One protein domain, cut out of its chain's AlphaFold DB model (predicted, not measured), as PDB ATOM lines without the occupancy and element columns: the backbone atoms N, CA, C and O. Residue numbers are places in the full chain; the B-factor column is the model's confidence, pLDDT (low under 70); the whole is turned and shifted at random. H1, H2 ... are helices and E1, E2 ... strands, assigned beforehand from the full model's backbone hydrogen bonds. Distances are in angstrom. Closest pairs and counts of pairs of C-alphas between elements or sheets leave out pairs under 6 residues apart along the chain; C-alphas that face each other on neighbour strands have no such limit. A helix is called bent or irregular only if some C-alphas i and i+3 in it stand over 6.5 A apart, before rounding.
ATOM      1  N   LEU A  38     -43.421  26.580  16.758       95.25
ATOM      2  CA  LEU A  38     -43.241  26.629  15.305       95.25
ATOM      3  C   LEU A  38     -43.049  25.222  14.743       95.25
ATOM      4  O   LEU A  38     -43.697  24.844  13.769       95.25
ATOM      5  N   PHE A  39     -42.196  24.438  15.399       96.69
ATOM      6  CA  PHE A  39     -41.955  23.056  15.020       96.69
ATOM      7  C   PHE A  39     -43.189  22.178  15.231       96.69
ATOM      8  O   PHE A  39     -43.561  21.428  14.336       96.69
ATOM      9  N   PHE A  40     -43.881  22.315  16.362       95.31
ATOM     10  CA  PHE A  40     -45.114  21.578  16.632       95.31
ATOM     11  C   PHE A  40     -46.189  21.849  15.572       95.31
ATOM     12  O   PHE A  40     -46.745  20.910  15.003       95.31
ATOM     13  N   ASN A  41     -46.438  23.120  15.248       95.38
ATOM     14  CA  ASN A  41     -47.399  23.478  14.207       95.38
ATOM     15  C   ASN A  41     -46.984  22.913  12.845       95.38
ATOM     16  O   ASN A  41     -47.830  22.390  12.122       95.38
ATOM     17  N   PHE A  42     -45.689  22.925  12.527       96.88
ATOM     18  CA  PHE A  42     -45.178  22.285  11.318       96.88
ATOM     19  C   PHE A  42     -45.452  20.771  11.290       96.88
ATOM     20  O   PHE A  42     -45.928  20.260  10.274       96.88
ATOM     21  N   LEU A  43     -45.221  20.056  12.400       96.62
ATOM     22  CA  LEU A  43     -45.506  18.619  12.511       96.62
ATOM     23  C   LEU A  43     -46.984  18.302  12.247       96.62
ATOM     24  O   LEU A  43     -47.283  17.317  11.571       96.62
ATOM     25  N   LEU A  44     -47.904  19.155  12.712       94.31
ATOM     26  CA  LEU A  44     -49.335  19.013  12.424       94.31
ATOM     27  C   LEU A  44     -49.641  19.158  10.929       94.31
ATOM     28  O   LEU A  44     -50.423  18.377  10.386       94.31
ATOM     29  N   ILE A  45     -49.006  20.118  10.250       94.00
ATOM     30  CA  ILE A  45     -49.195  20.348   8.810       94.00
ATOM     31  C   ILE A  45     -48.745  19.143   7.985       94.00
ATOM     32  O   ILE A  45     -49.472  18.693   7.097       94.00
ATOM     33  N   VAL A  46     -47.573  18.585   8.295       94.56
ATOM     34  CA  VAL A  46     -47.045  17.403   7.591       94.56
ATOM     35  C   VAL A  46     -47.662  16.093   8.087       94.56
ATOM     36  O   VAL A  46     -47.290  15.025   7.605       94.56
ATOM     37  N   LYS A  47     -48.614  16.168   9.031       93.69
ATOM     38  CA  LYS A  47     -49.285  15.025   9.668       93.69
ATOM     39  C   LYS A  47     -48.285  14.013  10.232       93.69
ATOM     40  O   LYS A  47     -48.455  12.805  10.067       93.69
ATOM     41  N   TYR A  48     -47.227  14.514  10.868       95.38
ATOM     42  CA  TYR A  48     -46.255  13.661  11.535       95.38
ATOM     43  C   TYR A  48     -46.937  12.906  12.677       95.38
ATOM     44  O   TYR A  48     -47.779  13.461  13.386       95.38
ATOM     45  N   GLU A  49     -46.570  11.643  12.864       91.50
ATOM     46  CA  GLU A  49     -47.100  10.836  13.956       91.50
ATOM     47  C   GLU A  49     -46.567  11.370  15.292       91.50
ATOM     48  O   GLU A  49     -45.386  11.221  15.613       91.50
ATOM     49  N   ILE A  50     -47.438  12.038  16.049       90.69
ATOM     50  CA  ILE A  50     -47.130  12.606  17.361       90.69
ATOM     51  C   ILE A  50     -48.114  12.095  18.412       90.69
ATOM     52  O   ILE A  50     -49.292  11.862  18.135       90.69
ATOM     53  N   SER A  51     -47.623  11.933  19.637       85.62
ATOM     54  CA  SER A  51     -48.436  11.558  20.793       85.62
ATOM     55  C   SER A  51     -49.436  12.663  21.150       85.62
ATOM     56  O   SER A  51     -49.142  13.853  21.030       85.62
ATOM     57  N   ILE A  52     -50.605  12.275  21.678       81.50
ATOM     58  CA  ILE A  52     -51.588  13.210  22.262       81.50
ATOM     59  C   ILE A  52     -50.957  14.002  23.419       81.50
ATOM     60  O   ILE A  52     -51.336  15.142  23.688       81.50
ATOM     61  N   HIS A  53     -49.975  13.405  24.095       83.00
ATOM     62  CA  HIS A  53     -49.241  14.010  25.196       83.00
ATOM     63  C   HIS A  53     -47.874  14.523  24.744       83.00
ATOM     64  O   HIS A  53     -46.883  14.227  25.399       83.00
ATOM     65  N   TYR A  54     -47.844  15.293  23.650       86.31
ATOM     66  CA  TYR A  54     -46.618  15.868  23.095       86.31
ATOM     67  C   TYR A  54     -45.749  16.525  24.177       86.31
ATOM     68  O   TYR A  54     -46.170  17.489  24.825       86.31
ATOM     69  N   THR A  55     -44.543  15.994  24.388       89.88
ATOM     70  CA  THR A  55     -43.588  16.510  25.386       89.88
ATOM     71  C   THR A  55     -42.318  17.063  24.748       89.88
ATOM     72  O   THR A  55     -41.957  16.707  23.629       89.88
ATOM     73  N   LYS A  56     -41.556  17.868  25.502       90.19
ATOM     74  CA  LYS A  56     -40.239  18.355  25.066       90.19
ATOM     75  C   LYS A  56     -39.251  17.222  24.759       90.19
ATOM     76  O   LYS A  56     -38.431  17.351  23.859       90.19
ATOM     77  N   LYS A  57     -39.339  16.098  25.479       90.88
ATOM     78  CA  LYS A  57     -38.517  14.914  25.198       90.88
ATOM     79  C   LYS A  57     -38.870  14.315  23.834       90.88
ATOM     80  O   LYS A  57     -37.978  14.089  23.027       90.88
ATOM     81  N   GLU A  58     -40.160  14.116  23.573       92.31
ATOM     82  CA  GLU A  58     -40.634  13.621  22.275       92.31
ATOM     83  C   GLU A  58     -40.265  14.582  21.138       92.31
ATOM     84  O   GLU A  58     -39.840  14.136  20.077       92.31
ATOM     85  N   GLU A  59     -40.356  15.898  21.359       94.62
ATOM     86  CA  GLU A  59     -39.881  16.905  20.406       94.62
ATOM     87  C   GLU A  59     -38.411  16.688  20.033       94.62
ATOM     88  O   GLU A  59     -38.078  16.662  18.846       94.62
ATOM     89  N   ILE A  60     -37.540  16.534  21.034       94.31
ATOM     90  CA  ILE A  60     -36.101  16.319  20.841       94.31
ATOM     91  C   ILE A  60     -35.861  15.022  20.060       94.31
ATOM     92  O   ILE A  60     -35.124  15.033  19.073       94.31
ATOM     93  N   ASP A  61     -36.524  13.930  20.439       94.56
ATOM     94  CA  ASP A  61     -36.397  12.636  19.763       94.56
ATOM     95  C   ASP A  61     -36.829  12.727  18.284       94.56
ATOM     96  O   ASP A  61     -36.148  12.209  17.393       94.56
ATOM     97  N   ILE A  62     -37.921  13.449  17.994       96.25
ATOM     98  CA  ILE A  62     -38.386  13.696  16.620       96.25
ATOM     99  C   ILE A  62     -37.376  14.551  15.848       96.25
ATOM    100  O   ILE A  62     -37.055  14.215  14.705       96.25
ATOM    101  N   LYS A  63     -36.843  15.625  16.450       96.50
ATOM    102  CA  LYS A  63     -35.810  16.475  15.830       96.50
ATOM    103  C   LYS A  63     -34.577  15.648  15.450       96.50
ATOM    104  O   LYS A  63     -34.138  15.726  14.304       96.50
ATOM    105  N   TYR A  64     -34.082  14.788  16.343       96.00
ATOM    106  CA  TYR A  64     -32.964  13.882  16.047       96.00
ATOM    107  C   TYR A  64     -33.279  12.906  14.912       96.00
ATOM    108  O   TYR A  64     -32.465  12.735  14.002       96.00
ATOM    109  N   LYS A  65     -34.466  12.291  14.930       96.25
ATOM    110  CA  LYS A  65     -34.888  11.349  13.885       96.25
ATOM    111  C   LYS A  65     -34.966  12.020  12.513       96.25
ATOM    112  O   LYS A  65     -34.467  11.463  11.538       96.25
ATOM    113  N   ILE A  66     -35.554  13.214  12.433       96.50
ATOM    114  CA  ILE A  66     -35.612  13.995  11.191       96.50
ATOM    115  C   ILE A  66     -34.194  14.370  10.739       96.50
ATOM    116  O   ILE A  66     -33.852  14.149   9.580       96.50
ATOM    117  N   SER A  67     -33.337  14.845  11.645       95.12
ATOM    118  CA  SER A  67     -31.941  15.184  11.336       95.12
ATOM    119  C   SER A  67     -31.159  14.015  10.731       95.12
ATOM    120  O   SER A  67     -30.460  14.207   9.737       95.12
ATOM    121  N   GLN A  68     -31.314  12.802  11.273       94.94
ATOM    122  CA  GLN A  68     -30.695  11.590  10.719       94.94
ATOM    123  C   GLN A  68     -31.209  11.283   9.308       94.94
ATOM    124  O   GLN A  68     -30.432  10.994   8.402       94.94
ATOM    125  N   GLN A  69     -32.521  11.401   9.083       94.56
ATOM    126  CA  GLN A  69     -33.113  11.198   7.755       94.56
ATOM    127  C   GLN A  69     -32.616  12.232   6.731       94.56
ATOM    128  O   GLN A  69     -32.502  11.930   5.542       94.56
ATOM    129  N   MET A  70     -32.274  13.438   7.186       94.44
ATOM    130  CA  MET A  70     -31.741  14.504   6.343       94.44
ATOM    131  C   MET A  70     -30.258  14.316   5.976       94.44
ATOM    132  O   MET A  70     -29.773  15.010   5.082       94.44
ATOM    133  N   GLU A  71     -29.508  13.384   6.571       89.81
ATOM    134  CA  GLU A  71     -28.068  13.218   6.284       89.81
ATOM    135  C   GLU A  71     -27.750  13.022   4.795       89.81
ATOM    136  O   GLU A  71     -26.754  13.565   4.311       89.81
ATOM    137  N   ASN A  72     -28.649  12.385   4.043       89.12
ATOM    138  CA  ASN A  72     -28.512  12.178   2.596       89.12
ATOM    139  C   ASN A  72     -29.317  13.174   1.742       89.12
ATOM    140  O   ASN A  72     -29.261  13.124   0.518       89.12
ATOM    141  N   PHE A  73     -30.058  14.095   2.362       92.88
ATOM    142  CA  PHE A  73     -30.839  15.108   1.652       92.88
ATOM    143  C   PHE A  73     -29.945  16.227   1.101       92.88
ATOM    144  O   PHE A  73     -29.045  16.720   1.790       92.88
ATOM    145  N   GLU A  74     -30.191  16.655  -0.134       90.88
ATOM    146  CA  GLU A  74     -29.466  17.765  -0.747       90.88
ATOM    147  C   GLU A  74     -30.123  19.095  -0.378       90.88
ATOM    148  O   GLU A  74     -31.221  19.415  -0.822       90.88
ATOM    149  N   TYR A  75     -29.436  19.886   0.448       90.62
ATOM    150  CA  TYR A  75     -29.887  21.222   0.820       90.62
ATOM    151  C   TYR A  75     -28.705  22.134   1.156       90.62
ATOM    152  O   TYR A  75     -27.735  21.735   1.814       90.62
ATOM    153  N   LYS A  76     -28.777  23.394   0.720       88.81
ATOM    154  CA  LYS A  76     -27.726  24.385   0.974       88.81
ATOM    155  C   LYS A  76     -27.679  24.722   2.465       88.81
ATOM    156  O   LYS A  76     -28.695  25.041   3.054       88.81
ATOM    157  N   LYS A  77     -26.494  24.700   3.083       89.00
ATOM    158  CA  LYS A  77     -26.333  24.921   4.540       89.00
ATOM    159  C   LYS A  77     -27.103  23.914   5.415       89.00
ATOM    160  O   LYS A  77     -27.425  24.205   6.562       89.00
ATOM    161  N   LYS A  78     -27.329  22.690   4.922       92.50
ATOM    162  CA  LYS A  78     -27.964  21.610   5.695       92.50
ATOM    163  C   LYS A  78     -27.338  21.376   7.076       92.50
ATOM    164  O   LYS A  78     -28.059  21.103   8.024       92.50
ATOM    165  N   LYS A  79     -26.010  21.476   7.194       92.62
ATOM    166  CA  LYS A  79     -25.307  21.286   8.475       92.62
ATOM    167  C   LYS A  79     -25.796  22.266   9.548       92.62
ATOM    168  O   LYS A  79     -26.022  21.844  10.674       92.62
ATOM    169  N   ASP A  80     -26.028  23.524   9.175       93.94
ATOM    170  CA  ASP A  80     -26.539  24.561  10.079       93.94
ATOM    171  C   ASP A  80     -27.975  24.238  10.527       93.94
ATOM    172  O   ASP A  80     -28.334  24.447  11.684       93.94
ATOM    173  N   VAL A  81     -28.787  23.684   9.620       93.81
ATOM    174  CA  VAL A  81     -30.158  23.240   9.915       93.81
ATOM    175  C   VAL A  81     -30.157  22.050  10.872       93.81
ATOM    176  O   VAL A  81     -30.849  22.089  11.884       93.81
ATOM    177  N   ILE A  82     -29.352  21.017  10.596       94.75
ATOM    178  CA  ILE A  82     -29.207  19.847  11.478       94.75
ATOM    179  C   ILE A  82     -28.731  20.289  12.866       94.75
ATOM    180  O   ILE A  82     -29.267  19.832  13.872       94.75
ATOM    181  N   HIS A  83     -27.774  21.218  12.931       95.56
ATOM    182  CA  HIS A  83     -27.330  21.791  14.197       95.56
ATOM    183  C   HIS A  83     -28.484  22.475  14.946       95.56
ATOM    184  O   HIS A  83     -28.709  22.185  16.117       95.56
ATOM    185  N   ASN A  84     -29.250  23.344  14.277       95.69
ATOM    186  CA  ASN A  84     -30.390  24.018  14.899       95.69
ATOM    187  C   ASN A  84     -31.480  23.035  15.363       95.69
ATOM    188  O   ASN A  84     -32.064  23.243  16.417       95.69
ATOM    189  N   LEU A  85     -31.724  21.944  14.634       95.25
ATOM    190  CA  LEU A  85     -32.664  20.908  15.068       95.25
ATOM    191  C   LEU A  85     -32.172  20.155  16.310       95.25
ATOM    192  O   LEU A  85     -32.962  19.894  17.209       95.25
ATOM    193  N   CYS A  86     -30.894  19.790  16.379       92.75
ATOM    194  CA  CYS A  86     -30.398  18.923  17.452       92.75
ATOM    195  C   CYS A  86     -30.033  19.668  18.744       92.75
ATOM    196  O   CYS A  86     -30.108  19.074  19.820       92.75
ATOM    197  N   PHE A  87     -29.610  20.933  18.645       92.56
ATOM    198  CA  PHE A  87     -28.972  21.639  19.764       92.56
ATOM    199  C   PHE A  87     -29.687  22.916  20.204       92.56
ATOM    200  O   PHE A  87     -29.472  23.360  21.327       92.56
ATOM    201  N   GLU A  88     -30.541  23.500  19.362       94.25
ATOM    202  CA  GLU A  88     -31.250  24.731  19.712       94.25
ATOM    203  C   GLU A  88     -32.651  24.415  20.248       94.25
ATOM    204  O   GLU A  88     -33.347  23.511  19.775       94.25
ATOM    205  N   GLU A  89     -33.107  25.196  21.227       91.94
ATOM    206  CA  GLU A  89     -34.418  24.975  21.846       91.94
ATOM    207  C   GLU A  89     -35.574  25.153  20.859       91.94
ATOM    208  O   GLU A  89     -36.604  24.481  20.988       91.94
ATOM    209  N   LYS A  90     -35.404  26.074  19.902       94.69
ATOM    210  CA  LYS A  90     -36.405  26.474  18.914       94.69
ATOM    211  C   LYS A  90     -35.811  26.471  17.513       94.69
ATOM    212  O   LYS A  90     -34.693  26.947  17.289       94.69
ATOM    213  N   ILE A  91     -36.594  25.991  16.558       95.75
ATOM    214  CA  ILE A  91     -36.268  26.116  15.150       95.75
ATOM    215  C   ILE A  91     -36.439  27.567  14.708       95.75
ATOM    216  O   ILE A  91     -37.299  28.299  15.202       95.75
ATOM    217  N   ASN A  92     -35.619  27.973  13.746       94.50
ATOM    218  CA  ASN A  92     -35.741  29.263  13.076       94.50
ATOM    219  C   ASN A  92     -36.304  29.091  11.654       94.50
ATOM    220  O   ASN A  92     -36.466  27.971  11.161       94.50
ATOM    221  N   LEU A  93     -36.563  30.208  10.967       94.56
ATOM    222  CA  LEU A  93     -37.095  30.201   9.599       94.56
ATOM    223  C   LEU A  93     -36.186  29.477   8.590       94.56
ATOM    224  O   LEU A  93     -36.686  28.886   7.641       94.56
ATOM    225  N   LYS A  94     -34.860  29.460   8.801       94.75
ATOM    226  CA  LYS A  94     -33.912  28.745   7.922       94.75
ATOM    227  C   LYS A  94     -34.089  27.232   8.029       94.75
ATOM    228  O   LYS A  94     -34.028  26.525   7.027       94.75
ATOM    229  N   SER A  95     -34.308  26.735   9.245       95.88
ATOM    230  CA  SER A  95     -34.623  25.325   9.468       95.88
ATOM    231  C   SER A  95     -36.006  24.979   8.943       95.88
ATOM    232  O   SER A  95     -36.162  23.938   8.312       95.88
ATOM    233  N   LEU A  96     -36.988  25.866   9.133       96.44
ATOM    234  CA  LEU A  96     -38.337  25.678   8.607       96.44
ATOM    235  C   LEU A  96     -38.360  25.584   7.073       96.44
ATOM    236  O   LEU A  96     -39.047  24.721   6.544       96.44
ATOM    237  N   ASP A  97     -37.582  26.408   6.374       95.31
ATOM    238  CA  ASP A  97     -37.444  26.379   4.910       95.31
ATOM    239  C   ASP A  97     -36.916  25.030   4.394       95.31
ATOM    240  O   ASP A  97     -37.467  24.397   3.487       95.31
ATOM    241  N   CYS A  98     -35.879  24.524   5.063       95.50
ATOM    242  CA  CYS A  98     -35.318  23.214   4.769       95.50
ATOM    243  C   CYS A  98     -36.322  22.089   5.044       95.50
ATOM    244  O   CYS A  98     -36.493  21.195   4.213       95.50
ATOM    245  N   LEU A  99     -37.029  22.152   6.178       96.31
ATOM    246  CA  LEU A  99     -38.085  21.200   6.518       96.31
ATOM    247  C   LEU A  99     -39.232  21.248   5.498       96.31
ATOM    248  O   LEU A  99     -39.706  20.197   5.075       96.31
ATOM    249  N   ALA A 100     -39.644  22.437   5.054       94.94
ATOM    250  CA  ALA A 100     -40.680  22.605   4.041       94.94
ATOM    251  C   ALA A 100     -40.286  21.925   2.724       94.94
ATOM    252  O   ALA A 100     -41.070  21.166   2.150       94.94
ATOM    253  N   THR A 101     -39.031  22.103   2.306       93.81
ATOM    254  CA  THR A 101     -38.477  21.440   1.120       93.81
ATOM    255  C   THR A 101     -38.408  19.919   1.303       93.81
ATOM    256  O   THR A 101     -38.818  19.168   0.418       93.81
ATOM    257  N   PHE A 102     -37.934  19.448   2.460       95.50
ATOM    258  CA  PHE A 102     -37.778  18.024   2.770       95.50
ATOM    259  C   PHE A 102     -39.121  17.276   2.798       95.50
ATOM    260  O   PHE A 102     -39.259  16.219   2.182       95.50
ATOM    261  N   PHE A 103     -40.135  17.853   3.449       95.31
ATOM    262  CA  PHE A 103     -41.489  17.294   3.530       95.31
ATOM    263  C   PHE A 103     -42.389  17.673   2.347       95.31
ATOM    264  O   PHE A 103     -43.551  17.270   2.311       95.31
ATOM    265  N   LYS A 104     -41.857  18.406   1.359       93.56
ATOM    266  CA  LYS A 104     -42.555  18.800   0.127       93.56
ATOM    267  C   LYS A 104     -43.826  19.618   0.373       93.56
ATOM    268  O   LYS A 104     -44.847  19.406  -0.282       93.56
ATOM    269  N   VAL A 105     -43.763  20.559   1.311       93.62
ATOM    270  CA  VAL A 105     -44.858  21.486   1.626       93.62
ATOM    271  C   VAL A 105     -44.504  22.908   1.213       93.62
ATOM    272  O   VAL A 105     -43.335  23.276   1.131       93.62
ATOM    273  N   ASN A 106     -45.528  23.716   0.953       92.94
ATOM    274  CA  ASN A 106     -45.354  25.126   0.638       92.94
ATOM    275  C   ASN A 106     -45.786  25.985   1.819       92.94
ATOM    276  O   ASN A 106     -46.962  25.964   2.198       92.94
ATOM    277  N   LEU A 107     -44.849  26.762   2.359       93.75
ATOM    278  CA  LEU A 107     -45.109  27.707   3.439       93.75
ATOM    279  C   LEU A 107     -44.826  29.139   2.978       93.75
ATOM    280  O   LEU A 107     -43.837  29.394   2.296       93.75
ATOM    281  N   LEU A 108     -45.680  30.079   3.366       93.00
ATOM    282  CA  LEU A 108     -45.475  31.514   3.189       93.00
ATOM    283  C   LEU A 108     -45.334  32.142   4.568       93.00
ATOM    284  O   LEU A 108     -46.307  32.200   5.312       93.00
ATOM    285  N   TYR A 109     -44.150  32.638   4.900       93.62
ATOM    286  CA  TYR A 109     -43.996  33.509   6.060       93.62
ATOM    287  C   TYR A 109     -44.335  34.943   5.663       93.62
ATOM    288  O   TYR A 109     -43.846  35.405   4.632       93.62
ATOM    289  N   SER A 110     -45.123  35.662   6.464       90.75
ATOM    290  CA  SER A 110     -45.182  37.121   6.337       90.75
ATOM    291  C   SER A 110     -45.390  37.837   7.665       90.75
ATOM    292  O   SER A 110     -46.127  37.391   8.553       90.75
ATOM    293  N   HIS A 111     -44.711  38.973   7.792       91.62
ATOM    294  CA  HIS A 111     -44.792  39.866   8.935       91.62
ATOM    295  C   HIS A 111     -44.316  41.265   8.532       91.62
ATOM    296  O   HIS A 111     -43.308  41.392   7.847       91.62
ATOM    297  N   CYS A 112     -45.035  42.310   8.959       88.94
ATOM    298  CA  CYS A 112     -44.612  43.709   8.819       88.94
ATOM    299  C   CYS A 112     -44.094  44.063   7.408       88.94
ATOM    300  O   CYS A 112     -42.988  44.573   7.245       88.94
ATOM    301  N   PHE A 113     -44.899  43.763   6.382       89.31
ATOM    302  CA  PHE A 113     -44.587  44.010   4.965       89.31
ATOM    303  C   PHE A 113     -43.369  43.260   4.417       89.31
ATOM    304  O   PHE A 113     -42.949  43.525   3.300       89.31
ATOM    305  N   VAL A 114     -42.820  42.294   5.147       91.88
ATOM    306  CA  VAL A 114     -41.829  41.345   4.638       91.88
ATOM    307  C   VAL A 114     -42.508  40.001   4.463       91.88
ATOM    308  O   VAL A 114     -43.300  39.577   5.311       91.88
ATOM    309  N   TYR A 115     -42.183  39.302   3.384       92.81
ATOM    310  CA  TYR A 115     -42.612  37.923   3.211       92.81
ATOM    311  C   TYR A 115     -41.497  37.037   2.657       92.81
ATOM    312  O   TYR A 115     -40.574  37.497   1.984       92.81
ATOM    313  N   TYR A 116     -41.595  35.743   2.955       92.81
ATOM    314  CA  TYR A 116     -40.673  34.718   2.487       92.81
ATOM    315  C   TYR A 116     -41.427  33.481   2.001       92.81
ATOM    316  O   TYR A 116     -42.224  32.897   2.741       92.81
ATOM    317  N   LYS A 117     -41.159  33.072   0.759       92.38
ATOM    318  CA  LYS A 117     -41.706  31.847   0.170       92.38
ATOM    319  C   LYS A 117     -40.781  30.661   0.446       92.38
ATOM    320  O   LYS A 117     -39.696  30.580  -0.116       92.38
ATOM    321  N   MET A 118     -41.264  29.694   1.214       92.56
ATOM    322  CA  MET A 118     -40.633  28.386   1.425       92.56
ATOM    323  C   MET A 118     -41.397  27.343   0.604       92.56
ATOM    324  O   MET A 118     -42.126  26.505   1.142       92.56
ATOM    325  N   PHE A 119     -41.368  27.486  -0.723       90.19
ATOM    326  CA  PHE A 119     -42.191  26.679  -1.626       90.19
ATOM    327  C   PHE A 119     -41.373  25.550  -2.245       90.19
ATOM    328  O   PHE A 119     -40.485  25.793  -3.057       90.19
ATOM    329  N   TYR A 120     -41.737  24.308  -1.929       86.38
ATOM    330  CA  TYR A 120     -41.238  23.139  -2.644       86.38
ATOM    331  C   TYR A 120     -41.729  23.100  -4.101       86.38
ATOM    332  O   TYR A 120     -40.961  22.794  -5.011       86.38
ATOM    333  N   ASN A 121     -43.012  23.403  -4.333       83.62
ATOM    334  CA  ASN A 121     -43.606  23.425  -5.669       83.62
ATOM    335  C   ASN A 121     -44.476  24.678  -5.865       83.62
ATOM    336  O   ASN A 121     -45.607  24.705  -5.373       83.62
ATOM    337  N   PRO A 122     -44.024  25.686  -6.632       77.56
ATOM    338  CA  PRO A 122     -44.755  26.942  -6.799       77.56
ATOM    339  C   PRO A 122     -46.109  26.788  -7.516       77.56
ATOM    340  O   PRO A 122     -46.932  27.695  -7.435       77.56
ATOM    341  N   ILE A 123     -46.357  25.652  -8.181       79.12
ATOM    342  CA  ILE A 123     -47.577  25.374  -8.959       79.12
ATOM    343  C   ILE A 123     -48.722  24.826  -8.079       79.12
ATOM    344  O   ILE A 123     -49.873  24.798  -8.506       79.12
ATOM    345  N   SER A 124     -48.433  24.376  -6.852       75.94
ATOM    346  CA  SER A 124     -49.456  23.830  -5.943       75.94
ATOM    347  C   SER A 124     -50.574  24.837  -5.662       75.94
ATOM    348  O   SER A 124     -50.317  26.023  -5.562       75.94
ATOM    349  N   LEU A 125     -51.804  24.368  -5.446       71.75
ATOM    350  CA  LEU A 125     -52.929  25.222  -5.032       71.75
ATOM    351  C   LEU A 125     -53.045  25.380  -3.508       71.75
ATOM    352  O   LEU A 125     -53.828  26.200  -3.031       71.75
ATOM    353  N   LEU A 126     -52.302  24.574  -2.746       81.56
ATOM    354  CA  LEU A 126     -52.353  24.547  -1.287       81.56
ATOM    355  C   LEU A 126     -51.069  25.129  -0.710       81.56
ATOM    356  O   LEU A 126     -49.971  24.637  -0.989       81.56
ATOM    357  N   TYR A 127     -51.243  26.141   0.132       88.56
ATOM    358  CA  TYR A 127     -50.169  26.841   0.816       88.56
ATOM    359  C   TYR A 127     -50.570  27.083   2.266       88.56
ATOM    360  O   TYR A 127     -51.737  27.349   2.559       88.56
ATOM    361  N   TYR A 128     -49.598  27.031   3.168       92.44
ATOM    362  CA  TYR A 128     -49.814  27.401   4.561       92.44
ATOM    363  C   TYR A 128     -49.134  28.730   4.852       92.44
ATOM    364  O   TYR A 128     -47.963  28.922   4.533       92.44
ATOM    365  N   HIS A 129     -49.867  29.651   5.461       92.25
ATOM    366  CA  HIS A 129     -49.314  30.898   5.962       92.25
ATOM    367  C   HIS A 129     -48.731  30.686   7.353       92.25
ATOM    368  O   HIS A 129     -49.344  30.008   8.175       92.25
ATOM    369  N   VAL A 130     -47.555  31.259   7.595       93.94
ATOM    370  CA  VAL A 130     -46.855  31.283   8.877       93.94
ATOM    371  C   VAL A 130     -46.771  32.735   9.329       93.94
ATOM    372  O   VAL A 130     -46.159  33.567   8.658       93.94
ATOM    373  N   ASN A 131     -47.372  33.053  10.472       91.19
ATOM    374  CA  ASN A 131     -47.323  34.406  11.029       91.19
ATOM    375  C   ASN A 131     -46.173  34.569  12.049       91.19
ATOM    376  O   ASN A 131     -45.570  33.594  12.502       91.19
ATOM    377  N   HIS A 132     -45.912  35.806  12.476       89.88
ATOM    378  CA  HIS A 132     -44.929  36.124  13.529       89.88
ATOM    379  C   HIS A 132     -45.201  35.437  14.882       89.88
ATOM    380  O   HIS A 132     -44.284  35.182  15.658       89.88
ATOM    381  N   ASN A 133     -46.459  35.081  15.162       91.06
ATOM    382  CA  ASN A 133     -46.848  34.329  16.358       91.06
ATOM    383  C   ASN A 133     -46.616  32.818  16.224       91.06
ATOM    384  O   ASN A 133     -46.966  32.063  17.140       91.06
ATOM    385  N   LYS A 134     -46.002  32.374  15.117       92.12
ATOM    386  CA  LYS A 134     -45.676  30.976  14.805       92.12
ATOM    387  C   LYS A 134     -46.911  30.103  14.597       92.12
ATOM    388  O   LYS A 134     -46.816  28.882  14.692       92.12
ATOM    389  N   ASP A 135     -48.069  30.707  14.344       92.50
ATOM    390  CA  ASP A 135     -49.274  29.987  13.933       92.50
ATOM    391  C   ASP A 135     -49.190  29.634  12.453       92.50
ATOM    392  O   ASP A 135     -48.603  30.381  11.666       92.50
ATOM    393  N   MET A 136     -49.795  28.502  12.087       94.56
ATOM    394  CA  MET A 136     -49.886  28.050  10.704       94.56
ATOM    395  C   MET A 136     -51.334  27.794  10.318       94.56
ATOM    396  O   MET A 136     -52.062  27.123  11.049       94.56
ATOM    397  N   PHE A 137     -51.753  28.303   9.165       90.81
ATOM    398  CA  PHE A 137     -53.105  28.089   8.652       90.81
ATOM    399  C   PHE A 137     -53.114  28.001   7.131       90.81
ATOM    400  O   PHE A 137     -52.254  28.558   6.453       90.81
ATOM    401  N   LEU A 138     -54.079  27.260   6.593       91.31
ATOM    402  CA  LEU A 138     -54.230  27.092   5.154       91.31
ATOM    403  C   LEU A 138     -54.729  28.399   4.529       91.31
ATOM    404  O   LEU A 138     -55.703  28.980   5.010       91.31
ATOM    405  N   VAL A 139     -54.090  28.826   3.443       87.00
ATOM    406  CA  VAL A 139     -54.487  30.006   2.668       87.00
ATOM    407  C   VAL A 139     -54.699  29.651   1.202       87.00
ATOM    408  O   VAL A 139     -54.083  28.727   0.666       87.00
ATOM    409  N   GLN A 140     -55.601  30.391   0.562       79.62
ATOM    410  CA  GLN A 140     -55.818  30.307  -0.879       79.62
ATOM    411  C   GLN A 140     -54.777  31.148  -1.620       79.62
ATOM    412  O   GLN A 140     -54.146  32.039  -1.047       79.62
ATOM    413  N   LYS A 141     -54.606  30.862  -2.912       75.00
ATOM    414  CA  LYS A 141     -53.618  31.522  -3.772       75.00
ATOM    415  C   LYS A 141     -53.805  33.045  -3.834       75.00
ATOM    416  O   LYS A 141     -52.818  33.768  -3.797       75.00
ATOM    417  N   ASP A 142     -55.042  33.525  -3.837       73.69
ATOM    418  CA  ASP A 142     -55.348  34.956  -3.970       73.69
ATOM    419  C   ASP A 142     -54.757  35.780  -2.808       73.69
ATOM    420  O   ASP A 142     -54.167  36.838  -3.015       73.69
ATOM    421  N   THR A 143     -54.777  35.239  -1.585       70.94
ATOM    422  CA  THR A 143     -54.154  35.864  -0.402       70.94
ATOM    423  C   THR A 143     -52.627  35.965  -0.524       70.94
ATOM    424  O   THR A 143     -51.992  36.833   0.074       70.94
ATOM    425  N   ILE A 144     -51.998  35.074  -1.290       71.25
ATOM    426  CA  ILE A 144     -50.552  35.100  -1.547       71.25
ATOM    427  C   ILE A 144     -50.221  36.203  -2.552       71.25
ATOM    428  O   ILE A 144     -49.246  36.929  -2.367       71.25
ATOM    429  N   GLU A 145     -51.060  36.370  -3.574       71.44
ATOM    430  CA  GLU A 145     -50.926  37.431  -4.576       71.44
ATOM    431  C   GLU A 145     -51.059  38.830  -3.950       71.44
ATOM    432  O   GLU A 145     -50.259  39.712  -4.257       71.44
ATOM    433  N   GLU A 146     -51.949  39.016  -2.971       68.75
ATOM    434  CA  GLU A 146     -52.030  40.270  -2.202       68.75
ATOM    435  C   GLU A 146     -50.736  40.587  -1.433       68.75
ATOM    436  O   GLU A 146     -50.275  41.733  -1.425       68.75
ATOM    437  N   ASN A 147     -50.110  39.575  -0.816       66.69
ATOM    438  CA  ASN A 147     -48.811  39.745  -0.154       66.69
ATOM    439  C   ASN A 147     -47.702  40.073  -1.173       66.69
ATOM    440  O   ASN A 147     -46.832  40.892  -0.875       66.69
ATOM    441  N   HIS A 148     -47.749  39.492  -2.380       67.44
ATOM    442  CA  HIS A 148     -46.810  39.807  -3.466       67.44
ATOM    443  C   HIS A 148     -46.882  41.252  -3.933       67.44
ATOM    444  O   HIS A 148     -45.850  41.844  -4.247       67.44
ATOM    445  N   CYS A 149     -48.083  41.817  -3.991       62.72
ATOM    446  CA  CYS A 149     -48.265  43.181  -4.466       62.72
ATOM    447  C   CYS A 149     -47.807  44.231  -3.447       62.72
ATOM    448  O   CYS A 149     -47.347  45.297  -3.854       62.72
ATOM    449  N   ASN A 150     -47.894  43.930  -2.146       74.62
ATOM    450  CA  ASN A 150     -47.791  44.944  -1.090       74.62
ATOM    451  C   ASN A 150     -46.583  44.788  -0.150       74.62
ATOM    452  O   ASN A 150     -46.434  45.589   0.768       74.62
ATOM    453  N   GLY A 151     -45.738  43.767  -0.334       84.88
ATOM    454  CA  GLY A 151     -44.603  43.496   0.552       84.88
ATOM    455  C   GLY A 151     -43.239  43.421  -0.140       84.88
ATOM    456  O   GLY A 151     -43.110  43.355  -1.365       84.88
ATOM    457  N   TYR A 152     -42.191  43.406   0.676       91.06
ATOM    458  CA  TYR A 152     -40.820  43.102   0.299       91.06
ATOM    459  C   TYR A 152     -40.557  41.593   0.406       91.06
ATOM    460  O   TYR A 152     -40.664  41.001   1.482       91.06
ATOM    461  N   GLU A 153     -40.199  40.973  -0.720       92.31
ATOM    462  CA  GLU A 153     -39.810  39.563  -0.772       92.31
ATOM    463  C   GLU A 153     -38.370  39.379  -0.304       92.31
ATOM    464  O   GLU A 153     -37.453  40.036  -0.799       92.31
ATOM    465  N   ILE A 154     -38.158  38.429   0.602       93.19
ATOM    466  CA  ILE A 154     -36.830  37.874   0.846       93.19
ATOM    467  C   ILE A 154     -36.590  36.753  -0.162       93.19
ATOM    468  O   ILE A 154     -37.237  35.720  -0.101       93.19
ATOM    469  N   ASP A 155     -35.623  36.900  -1.063       89.69
ATOM    470  CA  ASP A 155     -35.316  35.819  -2.015       89.69
ATOM    471  C   ASP A 155     -34.539  34.667  -1.359       89.69
ATOM    472  O   ASP A 155     -34.595  33.518  -1.791       89.69
ATOM    473  N   ASN A 156     -33.742  34.976  -0.330       90.50
ATOM    474  CA  ASN A 156     -32.872  34.009   0.326       90.50
ATOM    475  C   ASN A 156     -32.783  34.262   1.830       90.50
ATOM    476  O   ASN A 156     -32.069  35.156   2.279       90.50
ATOM    477  N   ILE A 157     -33.403  33.398   2.630       90.94
ATOM    478  CA  ILE A 157     -33.393  33.525   4.095       90.94
ATOM    479  C   ILE A 157     -31.994  33.391   4.724       90.94
ATOM    480  O   ILE A 157     -31.724  33.884   5.820       90.94
ATOM    481  N   HIS A 158     -31.049  32.745   4.036       87.94
ATOM    482  CA  HIS A 158     -29.663  32.642   4.494       87.94
ATOM    483  C   HIS A 158     -28.816  33.871   4.154       87.94
ATOM    484  O   HIS A 158     -27.685  33.965   4.647       87.94
ATOM    485  N   LYS A 159     -29.327  34.761   3.297       90.94
ATOM    486  CA  LYS A 159     -28.729  36.048   2.938       90.94
ATOM    487  C   LYS A 159     -29.846  37.046   2.569       90.94
ATOM    488  O   LYS A 159     -30.012  37.330   1.384       90.94
ATOM    489  N   PRO A 160     -30.598  37.562   3.564       91.31
ATOM    490  CA  PRO A 160     -31.767  38.409   3.309       91.31
ATOM    491  C   PRO A 160     -31.435  39.713   2.573       91.31
ATOM    492  O   PRO A 160     -32.255  40.235   1.825       91.31
ATOM    493  N   LEU A 161     -30.207  40.213   2.756       93.38
ATOM    494  CA  LEU A 161     -29.659  41.375   2.063       93.38
ATOM    495  C   LEU A 161     -28.224  41.113   1.589       93.38
ATOM    496  O   LEU A 161     -27.428  40.429   2.244       93.38
TER     497      LEU A 161
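AT A GLANCE: This is residues 38 to 161 of the 204 residues of an uncharacterized protein of viral metagenome (UniProt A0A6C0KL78). A strongly twisted sheet of four strands stands between helices: H1 and H4 cover one face, H5 the other, and the helical hairpin H2 and H3 packs beyond H4, on its side away from the sheet. These are three layers, helices on both faces of a sheet, with the hairpin H2 and H3 as an addition at one end of the longest axis. The printed part has 124 residues with five named helices and four named strands, in the order H1 H2 H3 H4 E1 E2 E3 E4 H5. The sheet runs E2 E1 E3 E4 and is mixed; the class is mixed, helices and strands. The whole is compact and rounded, with a radius of gyration of the C-alphas of 14.5 A and spans of 41 by 32 by 26 A.

IN THESE COORDINATES: Find C-alpha 38 at (-43.241, 26.629, 15.305), where H1, residues 38 to 45, begins. H2, residues 56 to 72, runs 26.1 A and is only just irregular: C-alphas 69 and 72 are 7.0 A apart. H3, residues 78 to 87, is 14.1 A long, and H4, residues 93 to 102, is 14.0 A. Next come E1, residues 106 to 111, 16.9 A, and E2, residues 114 to 119, 16.0 A. E3 is residues 127 to 130 and E4 residues 136 to 139. H5, residues 141 to 150, runs 14.9 A and ends at C-alpha 150, (-47.791, 44.944, -1.090).

HOW THE PARTS SIT: Start in the sheet with the hairpin E1 and E2, antiparallel, where N 109 and O 116 are 2.9 A apart. On the other side of E1, E3 is parallel to it, with N 108 and O 128 at 2.8 A. E3 and E4 form an antiparallel hairpin, with N 129 and O 137 at 2.8 A. H4 lies over E2 and E1 at a height of 8.8 A over the sheet; its closest C-alphas to E2 are those of Asp 97 and Met 118, 5.1 A. H1 is on the same face, and its C-alpha 41 is 6.3 A from C-alpha 136 of E4. H5 is on the opposite face, at a height of 9.7 A. Moving outward, H3 touches H4, closest at the C-alphas of Val 81 and Ser 95, 4.9 A. H2 and H3, a helical hairpin, touch at the C-alphas of Ser 67 and Ile 82, 5.4 A, at a shallow tilt of 20 degrees, opposite ways. H2 is apart from H5. Every O i to N i+4 pair is within hydrogen-bond range in H1, H3, H4 and H5, and 12 of 13 in H2.

THE WHOLE: The C-alphas farthest apart are those of Lys 57 and Cys 149, 42.1 A. The printed part has no cut and no long link. After H5, residues 152 to 153 pair, parallel, with residues 114 to 115 of E2. The mean pLDDT of the printed part is 90.0; look for low confidence at residues 146 to 149, which are under 70.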